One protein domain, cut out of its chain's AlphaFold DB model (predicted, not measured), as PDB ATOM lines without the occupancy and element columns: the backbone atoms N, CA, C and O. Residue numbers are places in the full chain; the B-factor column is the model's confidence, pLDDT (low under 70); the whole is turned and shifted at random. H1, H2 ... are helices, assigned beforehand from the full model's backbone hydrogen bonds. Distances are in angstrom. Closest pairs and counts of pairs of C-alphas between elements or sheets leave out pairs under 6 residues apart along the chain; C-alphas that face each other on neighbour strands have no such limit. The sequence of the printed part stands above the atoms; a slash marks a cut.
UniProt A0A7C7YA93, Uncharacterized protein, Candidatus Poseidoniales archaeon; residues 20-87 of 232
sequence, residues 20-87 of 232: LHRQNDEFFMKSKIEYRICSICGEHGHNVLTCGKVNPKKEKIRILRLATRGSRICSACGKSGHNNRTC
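AT A GLANCE: This is residues 20 to 87 of the 232 residues of an uncharacterized protein of Candidatus Poseidoniales archaeon (UniProt A0A7C7YA93). A loose chain with little regular structure: helix H1 sticks out as part of a free arm, residues 20 to 32, then a long looped stretch folds back on itself, and H2 links it to a second, smaller looped stretch at the other end, residues 73 to 87. The 68 printed residues hold two named helices, H1 then H2, and no named strand; the class is all helix, with only 22 residues in named elements. The whole is loose, with a radius of gyration of the C-alphas of 15.1 A, and elongated, spanning 42 by 26 by 20 A.

HOW THE PARTS SIT: H1, residues 20 to 29, is apart from H2, residues 56 to 67. In both helices every O i to N i+4 pair is within hydrogen-bond range.

IN THESE COORDINATES: H1 begins at C-alpha 20 (-91.184, 18.689, 32.763) and is 14.5 A long from first to last C-alpha. H2 measures 16.6 A and ends at C-alpha 67 (-91.185, 21.496, 13.478).

THE WHOLE: The C-alphas of Ile 40 and Cys 77 are the two farthest apart, 42.6 A. The printed part has no cut. The link from H1 to H2, 26 residues, is long. Residues 20 to 36 and residue 70 have pLDDT under 70.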
ATOM      1  N   LEU A  20     -91.740  19.025  34.083       59.94
ATOM      2  CA  LEU A  20     -91.184  18.689  32.763       59.94
ATOM      3  C   LEU A  20     -91.677  19.639  31.656       59.94
ATOM      4  O   LEU A  20     -90.895  20.029  30.790       59.94
ATOM      5  N   HIS A  21     -92.946  20.067  31.698       54.88
ATOM      6  CA  HIS A  21     -93.459  21.105  30.791       54.88
ATOM      7  C   HIS A  21     -92.772  22.449  31.074       54.88
ATOM      8  O   HIS A  21     -92.322  23.122  30.149       54.88
ATOM      9  N   ARG A  22     -92.587  22.792  32.356       48.41
ATOM     10  CA  ARG A  22     -91.935  24.041  32.781       48.41
ATOM     11  C   ARG A  22     -90.458  24.127  32.368       48.41
ATOM     12  O   ARG A  22     -89.987  25.201  32.008       48.41
ATOM     13  N   GLN A  23     -89.732  23.006  32.377       49.38
ATOM     14  CA  GLN A  23     -88.346  22.935  31.890       49.38
ATOM     15  C   GLN A  23     -88.252  23.109  30.363       49.38
ATOM     16  O   GLN A  23     -87.325  23.760  29.875       49.38
ATOM     17  N   ASN A  24     -89.235  22.600  29.610       48.00
ATOM     18  CA  ASN A  24     -89.349  22.841  28.167       48.00
ATOM     19  C   ASN A  24     -89.701  24.310  27.854       48.00
ATOM     20  O   ASN A  24     -89.154  24.881  26.906       48.00
ATOM     21  N   ASP A  25     -90.531  24.948  28.686       41.91
ATOM     22  CA  ASP A  25     -90.892  26.369  28.561       41.91
ATOM     23  C   ASP A  25     -89.726  27.309  28.914       41.91
ATOM     24  O   ASP A  25     -89.487  28.287  28.204       41.91
ATOM     25  N   GLU A  26     -88.922  27.001  29.940       38.66
ATOM     26  CA  GLU A  26     -87.698  27.763  30.248       38.66
ATOM     27  C   GLU A  26     -86.658  27.697  29.115       38.66
ATOM     28  O   GLU A  26     -85.906  28.653  28.880       38.66
ATOM     29  N   PHE A  27     -86.630  26.584  28.374       41.62
ATOM     30  CA  PHE A  27     -85.813  26.443  27.171       41.62
ATOM     31  C   PHE A  27     -86.360  27.293  26.010       41.62
ATOM     32  O   PHE A  27     -85.586  27.873  25.240       41.62
ATOM     33  N   PHE A  28     -87.688  27.431  25.923       36.94
ATOM     34  CA  PHE A  28     -88.378  28.269  24.941       36.94
ATOM     35  C   PHE A  28     -88.183  29.772  25.214       36.94
ATOM     36  O   PHE A  28     -87.905  30.531  24.281       36.94
ATOM     37  N   MET A  29     -88.195  30.191  26.484       38.47
ATOM     38  CA  MET A  29     -88.031  31.596  26.899       38.47
ATOM     39  C   MET A  29     -86.602  32.142  26.731       38.47
ATOM     40  O   MET A  29     -86.399  33.353  26.664       38.47
ATOM     41  N   LYS A  30     -85.591  31.269  26.593       36.81
ATOM     42  CA  LYS A  30     -84.197  31.659  26.279       36.81
ATOM     43  C   LYS A  30     -83.871  31.634  24.784       36.81
ATOM     44  O   LYS A  30     -82.747  31.975  24.386       36.81
ATOM     45  N   SER A  31     -84.822  31.258  23.928       43.28
ATOM     46  CA  SER A  31     -84.657  31.438  22.492       43.28
ATOM     47  C   SER A  31     -84.765  32.936  22.191       43.28
ATOM     48  O   SER A  31     -85.792  33.558  22.419       43.28
ATOM     49  N   LYS A  32     -83.653  33.554  21.765       43.88
ATOM     50  CA  LYS A  32     -83.611  34.962  21.333       43.88
ATOM     51  C   LYS A  32     -84.860  35.270  20.513       43.88
ATOM     52  O   LYS A  32     -84.948  34.762  19.397       43.88
ATOM     53  N   ILE A  33     -85.764  36.087  21.053       43.91
ATOM     54  CA  ILE A  33     -86.945  36.580  20.345       43.91
ATOM     55  C   ILE A  33     -86.447  37.125  19.001       43.91
ATOM     56  O   ILE A  33     -85.713  38.116  18.935       43.91
ATOM     57  N   GLU A  34     -86.730  36.409  17.910       49.12
ATOM     58  CA  GLU A  34     -86.412  36.889  16.573       49.12
ATOM     59  C   GLU A  34     -87.417  37.997  16.256       49.12
ATOM     60  O   GLU A  34     -88.461  37.754  15.660       49.12
ATOM     61  N   TYR A  35     -87.062  39.241  16.599       53.69
ATOM     62  CA  TYR A  35     -87.766  40.473  16.196       53.69
ATOM     63  C   TYR A  35     -87.715  40.728  14.677       53.69
ATOM     64  O   TYR A  35     -87.701  41.865  14.204       53.69
ATOM     65  N   ARG A  36     -87.605  39.674  13.871       66.00
ATOM     66  CA  ARG A  36     -87.656  39.769  12.424       66.00
ATOM     67  C   ARG A  36     -89.125  39.825  12.029       66.00
ATOM     68  O   ARG A  36     -89.787  38.797  11.979       66.00
ATOM     69  N   ILE A  37     -89.596  41.044  11.802       77.81
ATOM     70  CA  ILE A  37     -90.936  41.330  11.298       77.81
ATOM     71  C   ILE A  37     -90.900  41.240   9.776       77.81
ATOM     72  O   ILE A  37     -90.049  41.863   9.126       77.81
ATOM     73  N   CYS A  38     -91.813  40.470   9.200       80.25
ATOM     74  CA  CYS A  38     -92.012  40.461   7.763       80.25
ATOM     75  C   CYS A  38     -92.655  41.782   7.327       80.25
ATOM     76  O   CYS A  38     -93.742  42.129   7.774       80.25
ATOM     77  N   SER A  39     -92.028  42.511   6.405       82.62
ATOM     78  CA  SER A  39     -92.557  43.798   5.932       82.62
ATOM     79  C   SER A  39     -93.780  43.688   5.014       82.62
ATOM     80  O   SER A  39     -94.231  44.711   4.518       82.62
ATOM     81  N   ILE A  40     -94.258  42.472   4.722       82.19
ATOM     82  CA  ILE A  40     -95.411  42.226   3.841       82.19
ATOM     83  C   ILE A  40     -96.626  41.755   4.636       82.19
ATOM     84  O   ILE A  40     -97.716  42.263   4.415       82.19
ATOM     85  N   CYS A  41     -96.465  40.803   5.559       82.81
ATOM     86  CA  CYS A  41     -97.580  40.329   6.386       82.81
ATOM     87  C   CYS A  41     -97.584  40.880   7.818       82.81
ATOM     88  O   CYS A  41     -98.568  40.678   8.512       82.81
ATOM     89  N   GLY A  42     -96.520  41.549   8.272       78.25
ATOM     90  CA  GLY A  42     -96.439  42.121   9.623       78.25
ATOM     91  C   GLY A  42     -96.134  41.117  10.740       78.25
ATOM     92  O   GLY A  42     -95.852  41.524  11.860       78.25
ATOM     93  N   GLU A  43     -96.120  39.818  10.450       79.94
ATOM     94  CA  GLU A  43     -95.865  38.775  11.445       79.94
ATOM     95  C   GLU A  43     -94.373  38.628  11.799       79.94
ATOM     96  O   GLU A  43     -93.471  38.941  11.009       79.94
ATOM     97  N   HIS A  44     -94.108  38.110  13.000       78.50
ATOM     98  CA  HIS A  44     -92.763  37.859  13.522       78.50
ATOM     99  C   HIS A  44     -92.168  36.517  13.043       78.50
ATOM    100  O   HIS A  44     -92.851  35.639  12.516       78.50
ATOM    101  N   GLY A  45     -90.857  36.336  13.236       76.69
ATOM    102  CA  GLY A  45     -90.169  35.051  13.041       76.69
ATOM    103  C   GLY A  45     -89.794  34.694  11.596       76.69
ATOM    104  O   GLY A  45     -89.251  33.614  11.358       76.69
ATOM    105  N   HIS A  46     -90.030  35.572  10.616       83.50
ATOM    106  CA  HIS A  46     -89.678  35.321   9.213       83.50
ATOM    107  C   HIS A  46     -89.422  36.619   8.422       83.50
ATOM    108  O   HIS A  46     -89.679  37.717   8.904       83.50
ATOM    109  N   ASN A  47     -88.835  36.528   7.220       81.19
ATOM    110  CA  ASN A  47     -88.694  37.681   6.314       81.19
ATOM    111  C   ASN A  47     -89.548  37.506   5.056       81.19
ATOM    112  O   ASN A  47     -90.072  36.431   4.791       81.19
ATOM    113  N   VAL A  48     -89.587  38.558   4.238       82.56
ATOM    114  CA  VAL A  48     -90.243  38.595   2.923       82.56
ATOM    115  C   VAL A  48     -89.941  37.366   2.055       82.56
ATOM    116  O   VAL A  48     -90.844  36.829   1.429       82.56
ATOM    117  N   LEU A  49     -88.696  36.877   2.044       82.19
ATOM    118  CA  LEU A  49     -88.285  35.746   1.198       82.19
ATOM    119  C   LEU A  49     -88.872  34.400   1.638       82.19
ATOM    120  O   LEU A  49     -88.916  33.460   0.846       82.19
ATOM    121  N   THR A  50     -89.268  34.289   2.903       82.62
ATOM    122  CA  THR A  50     -89.867  33.085   3.483       82.62
ATOM    123  C   THR A  50     -91.283  33.358   3.976       82.62
ATOM    124  O   THR A  50     -91.727  32.680   4.889       82.62
ATOM    125  N   CYS A  51     -91.943  34.394   3.455       86.06
ATOM    126  CA  CYS A  51     -93.317  34.727   3.802       86.06
ATOM    127  C   CYS A  51     -94.274  33.900   2.945       86.06
ATOM    128  O   CYS A  51     -94.106  33.860   1.726       86.06
ATOM    129  N   GLY A  52     -95.302  33.303   3.554       88.38
ATOM    130  CA  GLY A  52     -96.325  32.536   2.833       88.38
ATOM    131  C   GLY A  52     -97.042  33.338   1.744       88.38
ATOM    132  O   GLY A  52     -97.307  32.793   0.680       88.38
ATOM    133  N   LYS A  53     -97.243  34.648   1.958       86.75
ATOM    134  CA  LYS A  53     -97.869  35.555   0.975       86.75
ATOM    135  C   LYS A  53     -97.010  35.807  -0.273       86.75
ATOM    136  O   LYS A  53     -97.530  36.248  -1.285       86.75
ATOM    137  N   VAL A  54     -95.698  35.561  -0.200       87.50
ATOM    138  CA  VAL A  54     -94.742  35.831  -1.294       87.50
ATOM    139  C   VAL A  54     -94.213  34.542  -1.902       87.50
ATOM    140  O   VAL A  54     -94.037  34.436  -3.111       87.50
ATOM    141  N   ASN A  55     -93.889  33.567  -1.055       87.69
ATOM    142  CA  ASN A  55     -93.283  32.315  -1.469       87.69
ATOM    143  C   ASN A  55     -93.827  31.143  -0.633       87.69
ATOM    144  O   ASN A  55     -93.193  30.726   0.346       87.69
ATOM    145  N   PRO A  56     -94.966  30.557  -1.054       90.19
ATOM    146  CA  PRO A  56     -95.583  29.418  -0.373       90.19
ATOM    147  C   PRO A  56     -94.655  28.199  -0.250       90.19
ATOM    148  O   PRO A  56     -94.677  27.489   0.754       90.19
ATOM    149  N   LYS A  57     -93.781  27.960  -1.240       91.81
ATOM    150  CA  LYS A  57     -92.810  26.850  -1.201       91.81
ATOM    151  C   LYS A  57     -91.777  27.048  -0.085       91.81
ATOM    152  O   LYS A  57     -91.497  26.124   0.678       91.81
ATOM    153  N   LYS A  58     -91.205  28.252   0.038       88.62
ATOM    154  CA  LYS A  58     -90.237  28.579   1.102       88.62
ATOM    155  C   LYS A  58     -90.878  28.597   2.484       88.62
ATOM    156  O   LYS A  58     -90.203  28.239   3.449       88.62
ATOM    157  N   GLU A  59     -92.150  28.966   2.564       89.75
ATOM    158  CA  GLU A  59     -92.930  28.914   3.795       89.75
ATOM    159  C   GLU A  59     -93.082  27.481   4.316       89.75
ATOM    160  O   GLU A  59     -92.695  27.200   5.450       89.75
ATOM    161  N   LYS A  60     -93.509  26.537   3.467       90.06
ATOM    162  CA  LYS A  60     -93.609  25.113   3.841       90.06
ATOM    163  C   LYS A  60     -92.277  24.555   4.359       90.06
ATOM    164  O   LYS A  60     -92.232  23.904   5.399       90.06
ATOM    165  N   ILE A  61     -91.167  24.883   3.688       86.06
ATOM    166  CA  ILE A  61     -89.816  24.479   4.127       86.06
ATOM    167  C   ILE A  61     -89.468  25.088   5.496       86.06
ATOM    168  O   ILE A  61     -88.829  24.433   6.322       86.06
ATOM    169  N   ARG A  62     -89.847  26.347   5.742       85.75
ATOM    170  CA  ARG A  62     -89.612  27.032   7.020       85.75
ATOM    171  C   ARG A  62     -90.387  26.360   8.151       85.75
ATOM    172  O   ARG A  62     -89.772  26.056   9.170       85.75
ATOM    173  N   ILE A  63     -91.681  26.103   7.954       84.50
ATOM    174  CA  ILE A  63     -92.539  25.411   8.927       84.50
ATOM    175  C   ILE A  63     -91.958  24.030   9.249       84.50
ATOM    176  O   ILE A  63     -91.732  23.724  10.417       84.50
ATOM    177  N   LEU A  64     -91.595  23.242   8.231       83.06
ATOM    178  CA  LEU A  64     -91.007  21.911   8.421       83.06
ATOM    179  C   LEU A  64     -89.691  21.956   9.218       83.06
ATOM    180  O   LEU A  64     -89.459  21.139  10.108       83.06
ATOM    181  N   ARG A  65     -88.819  22.933   8.939       79.44
ATOM    182  CA  ARG A  65     -87.561  23.127   9.689       79.44
ATOM    183  C   ARG A  65     -87.782  23.568  11.129       79.44
ATOM    184  O   ARG A  65     -86.950  23.263  11.978       79.44
ATOM    185  N   LEU A  66     -88.844  24.330  11.392       80.06
ATOM    186  CA  LEU A  66     -89.223  24.727  12.747       80.06
ATOM    187  C   LEU A  66     -89.791  23.535  13.519       80.06
ATOM    188  O   LEU A  66     -89.368  23.319  14.650       80.06
ATOM    189  N   ALA A  67     -90.641  22.721  12.890       78.94
ATOM    190  CA  ALA A  67     -91.185  21.496  13.478       78.94
ATOM    191  C   ALA A  67     -90.094  20.452  13.787       78.94
ATOM    192  O   ALA A  67     -90.136  19.784  14.812       78.94
ATOM    193  N   THR A  68     -89.067  20.353  12.938       75.44
ATOM    194  CA  THR A  68     -87.919  19.439  13.125       75.44
ATOM    195  C   THR A  68     -86.761  20.067  13.911       75.44
ATOM    196  O   THR A  68     -85.660  19.512  14.009       75.44
ATOM    197  N   ARG A  69     -86.947  21.262  14.481       71.31
ATOM    198  CA  ARG A  69     -85.875  21.957  15.194       71.31
ATOM    199  C   ARG A  69     -85.573  21.233  16.504       71.31
ATOM    200  O   ARG A  69     -86.393  21.195  17.405       71.31
ATOM    201  N   GLY A  70     -84.358  20.702  16.622       68.88
ATOM    202  CA  GLY A  70     -83.928  19.975  17.820       68.88
ATOM    203  C   GLY A  70     -84.244  18.477  17.802       68.88
ATOM    204  O   GLY A  70     -83.719  17.766  18.650       68.88
ATOM    205  N   SER A  71     -84.967  17.971  16.792       73.31
ATOM    206  CA  SER A  71     -85.186  16.525  16.607       73.31
ATOM    207  C   SER A  71     -83.922  15.769  16.190       73.31
ATOM    208  O   SER A  71     -83.886  14.543  16.202       73.31
ATOM    209  N   ARG A  72     -82.855  16.492  15.824       77.69
ATOM    210  CA  ARG A  72     -81.565  15.889  15.495       77.69
ATOM    211  C   ARG A  72     -80.986  15.194  16.723       77.69
ATOM    212  O   ARG A  72     -80.661  15.855  17.709       77.69
ATOM    213  N   ILE A  73     -80.795  13.888  16.594       80.62
ATOM    214  CA  ILE A  73     -80.080  13.049  17.548       80.62
ATOM    215  C   ILE A  73     -78.578  13.179  17.283       80.62
ATOM    216  O   ILE A  73     -78.120  13.142  16.137       80.62
ATOM    217  N   CYS A  74     -77.803  13.389  18.341       81.69
ATOM    218  CA  CYS A  74     -76.356  13.386  18.246       81.69
ATOM    219  C   CYS A  74     -75.846  11.953  18.064       81.69
ATOM    220  O   CYS A  74     -76.040  11.117  18.940       81.69
ATOM    221  N   SER A  75     -75.128  11.694  16.971       88.06
ATOM    222  CA  SER A  75     -74.564  10.371  16.672       88.06
ATOM    223  C   SER A  75     -73.554   9.874  17.709       88.06
ATOM    224  O   SER A  75     -73.344   8.678  17.814       88.06
ATOM    225  N   ALA A  76     -72.921  10.774  18.466       86.81
ATOM    226  CA  ALA A  76     -71.882  10.402  19.421       86.81
ATOM    227  C   ALA A  76     -72.395  10.125  20.841       86.81
ATOM    228  O   ALA A  76     -71.709   9.470  21.611       86.81
ATOM    229  N   CYS A  77     -73.565  10.649  21.225       84.38
ATOM    230  CA  CYS A  77     -74.072  10.477  22.592       84.38
ATOM    231  C   CYS A  77     -75.563  10.130  22.674       84.38
ATOM    232  O   CYS A  77     -76.131  10.167  23.762       84.38
ATOM    233  N   GLY A  78     -76.233   9.920  21.538       82.12
ATOM    234  CA  GLY A  78     -77.642   9.516  21.459       82.12
ATOM    235  C   GLY A  78     -78.671  10.549  21.939       82.12
ATOM    236  O   GLY A  78     -79.867  10.343  21.776       82.12
ATOM    237  N   LYS A  79     -78.250  11.687  22.505       80.50
ATOM    238  CA  LYS A  79     -79.156  12.738  23.000       80.50
ATOM    239  C   LYS A  79     -79.562  13.690  21.869       80.50
ATOM    240  O   LYS A  79     -78.740  14.047  21.022       80.50
ATOM    241  N   SER A  80     -80.821  14.124  21.867       79.25
ATOM    242  CA  SER A  80     -81.362  15.087  20.899       79.25
ATOM    243  C   SER A  80     -80.982  16.541  21.234       79.25
ATOM    244  O   SER A  80     -80.311  16.826  22.231       79.25
ATOM    245  N   GLY A  81     -81.329  17.487  20.356       77.25
ATOM    246  CA  GLY A  81     -81.133  18.925  20.584       77.25
ATOM    247  C   GLY A  81     -79.761  19.494  20.196       77.25
ATOM    248  O   GLY A  81     -79.587  20.714  20.194       77.25
ATOM    249  N   HIS A  82     -78.790  18.662  19.811       78.88
ATOM    250  CA  HIS A  82     -77.451  19.100  19.398       78.88
ATOM    251  C   HIS A  82     -76.849  18.171  18.328       78.88
ATOM    252  O   HIS A  82     -77.387  17.109  18.037       78.88
ATOM    253  N   ASN A  83     -75.757  18.584  17.674       82.12
ATOM    254  CA  ASN A  83     -75.038  17.735  16.713       82.12
ATOM    255  C   ASN A  83     -73.669  17.304  17.257       82.12
ATOM    256  O   ASN A  83     -73.194  17.875  18.237       82.12
ATOM    257  N   ASN A  84     -73.012  16.356  16.575       82.50
ATOM    258  CA  ASN A  84     -71.705  15.828  16.982       82.50
ATOM    259  C   ASN A  84     -70.667  16.947  17.202       82.50
ATOM    260  O   ASN A  84     -69.957  16.964  18.196       82.50
ATOM    261  N   ARG A  85     -70.673  17.990  16.358       77.88
ATOM    262  CA  ARG A  85     -69.774  19.151  16.506       77.88
ATOM    263  C   ARG A  85     -69.995  19.943  17.791       77.88
ATOM    264  O   ARG A  85     -69.084  20.638  18.216       77.88
ATOM    265  N   THR A  86     -71.199  19.931  18.347       71.81
ATOM    266  CA  THR A  86     -71.559  20.629  19.591       71.81
ATOM    267  C   THR A  86     -71.746  19.669  20.764       71.81
ATOM    268  O   THR A  86     -72.214  20.096  21.814       71.81
ATOM    269  N   CYS A  87     -71.428  18.388  20.581       81.50
ATOM    270  CA  CYS A  87     -71.548  17.375  21.615       81.50
ATOM    271  C   CYS A  87     -70.403  17.514  22.609       81.50
ATOM    272  O   CYS A  87     -69.242  17.517  22.202       81.50
TER     273      CYS A  87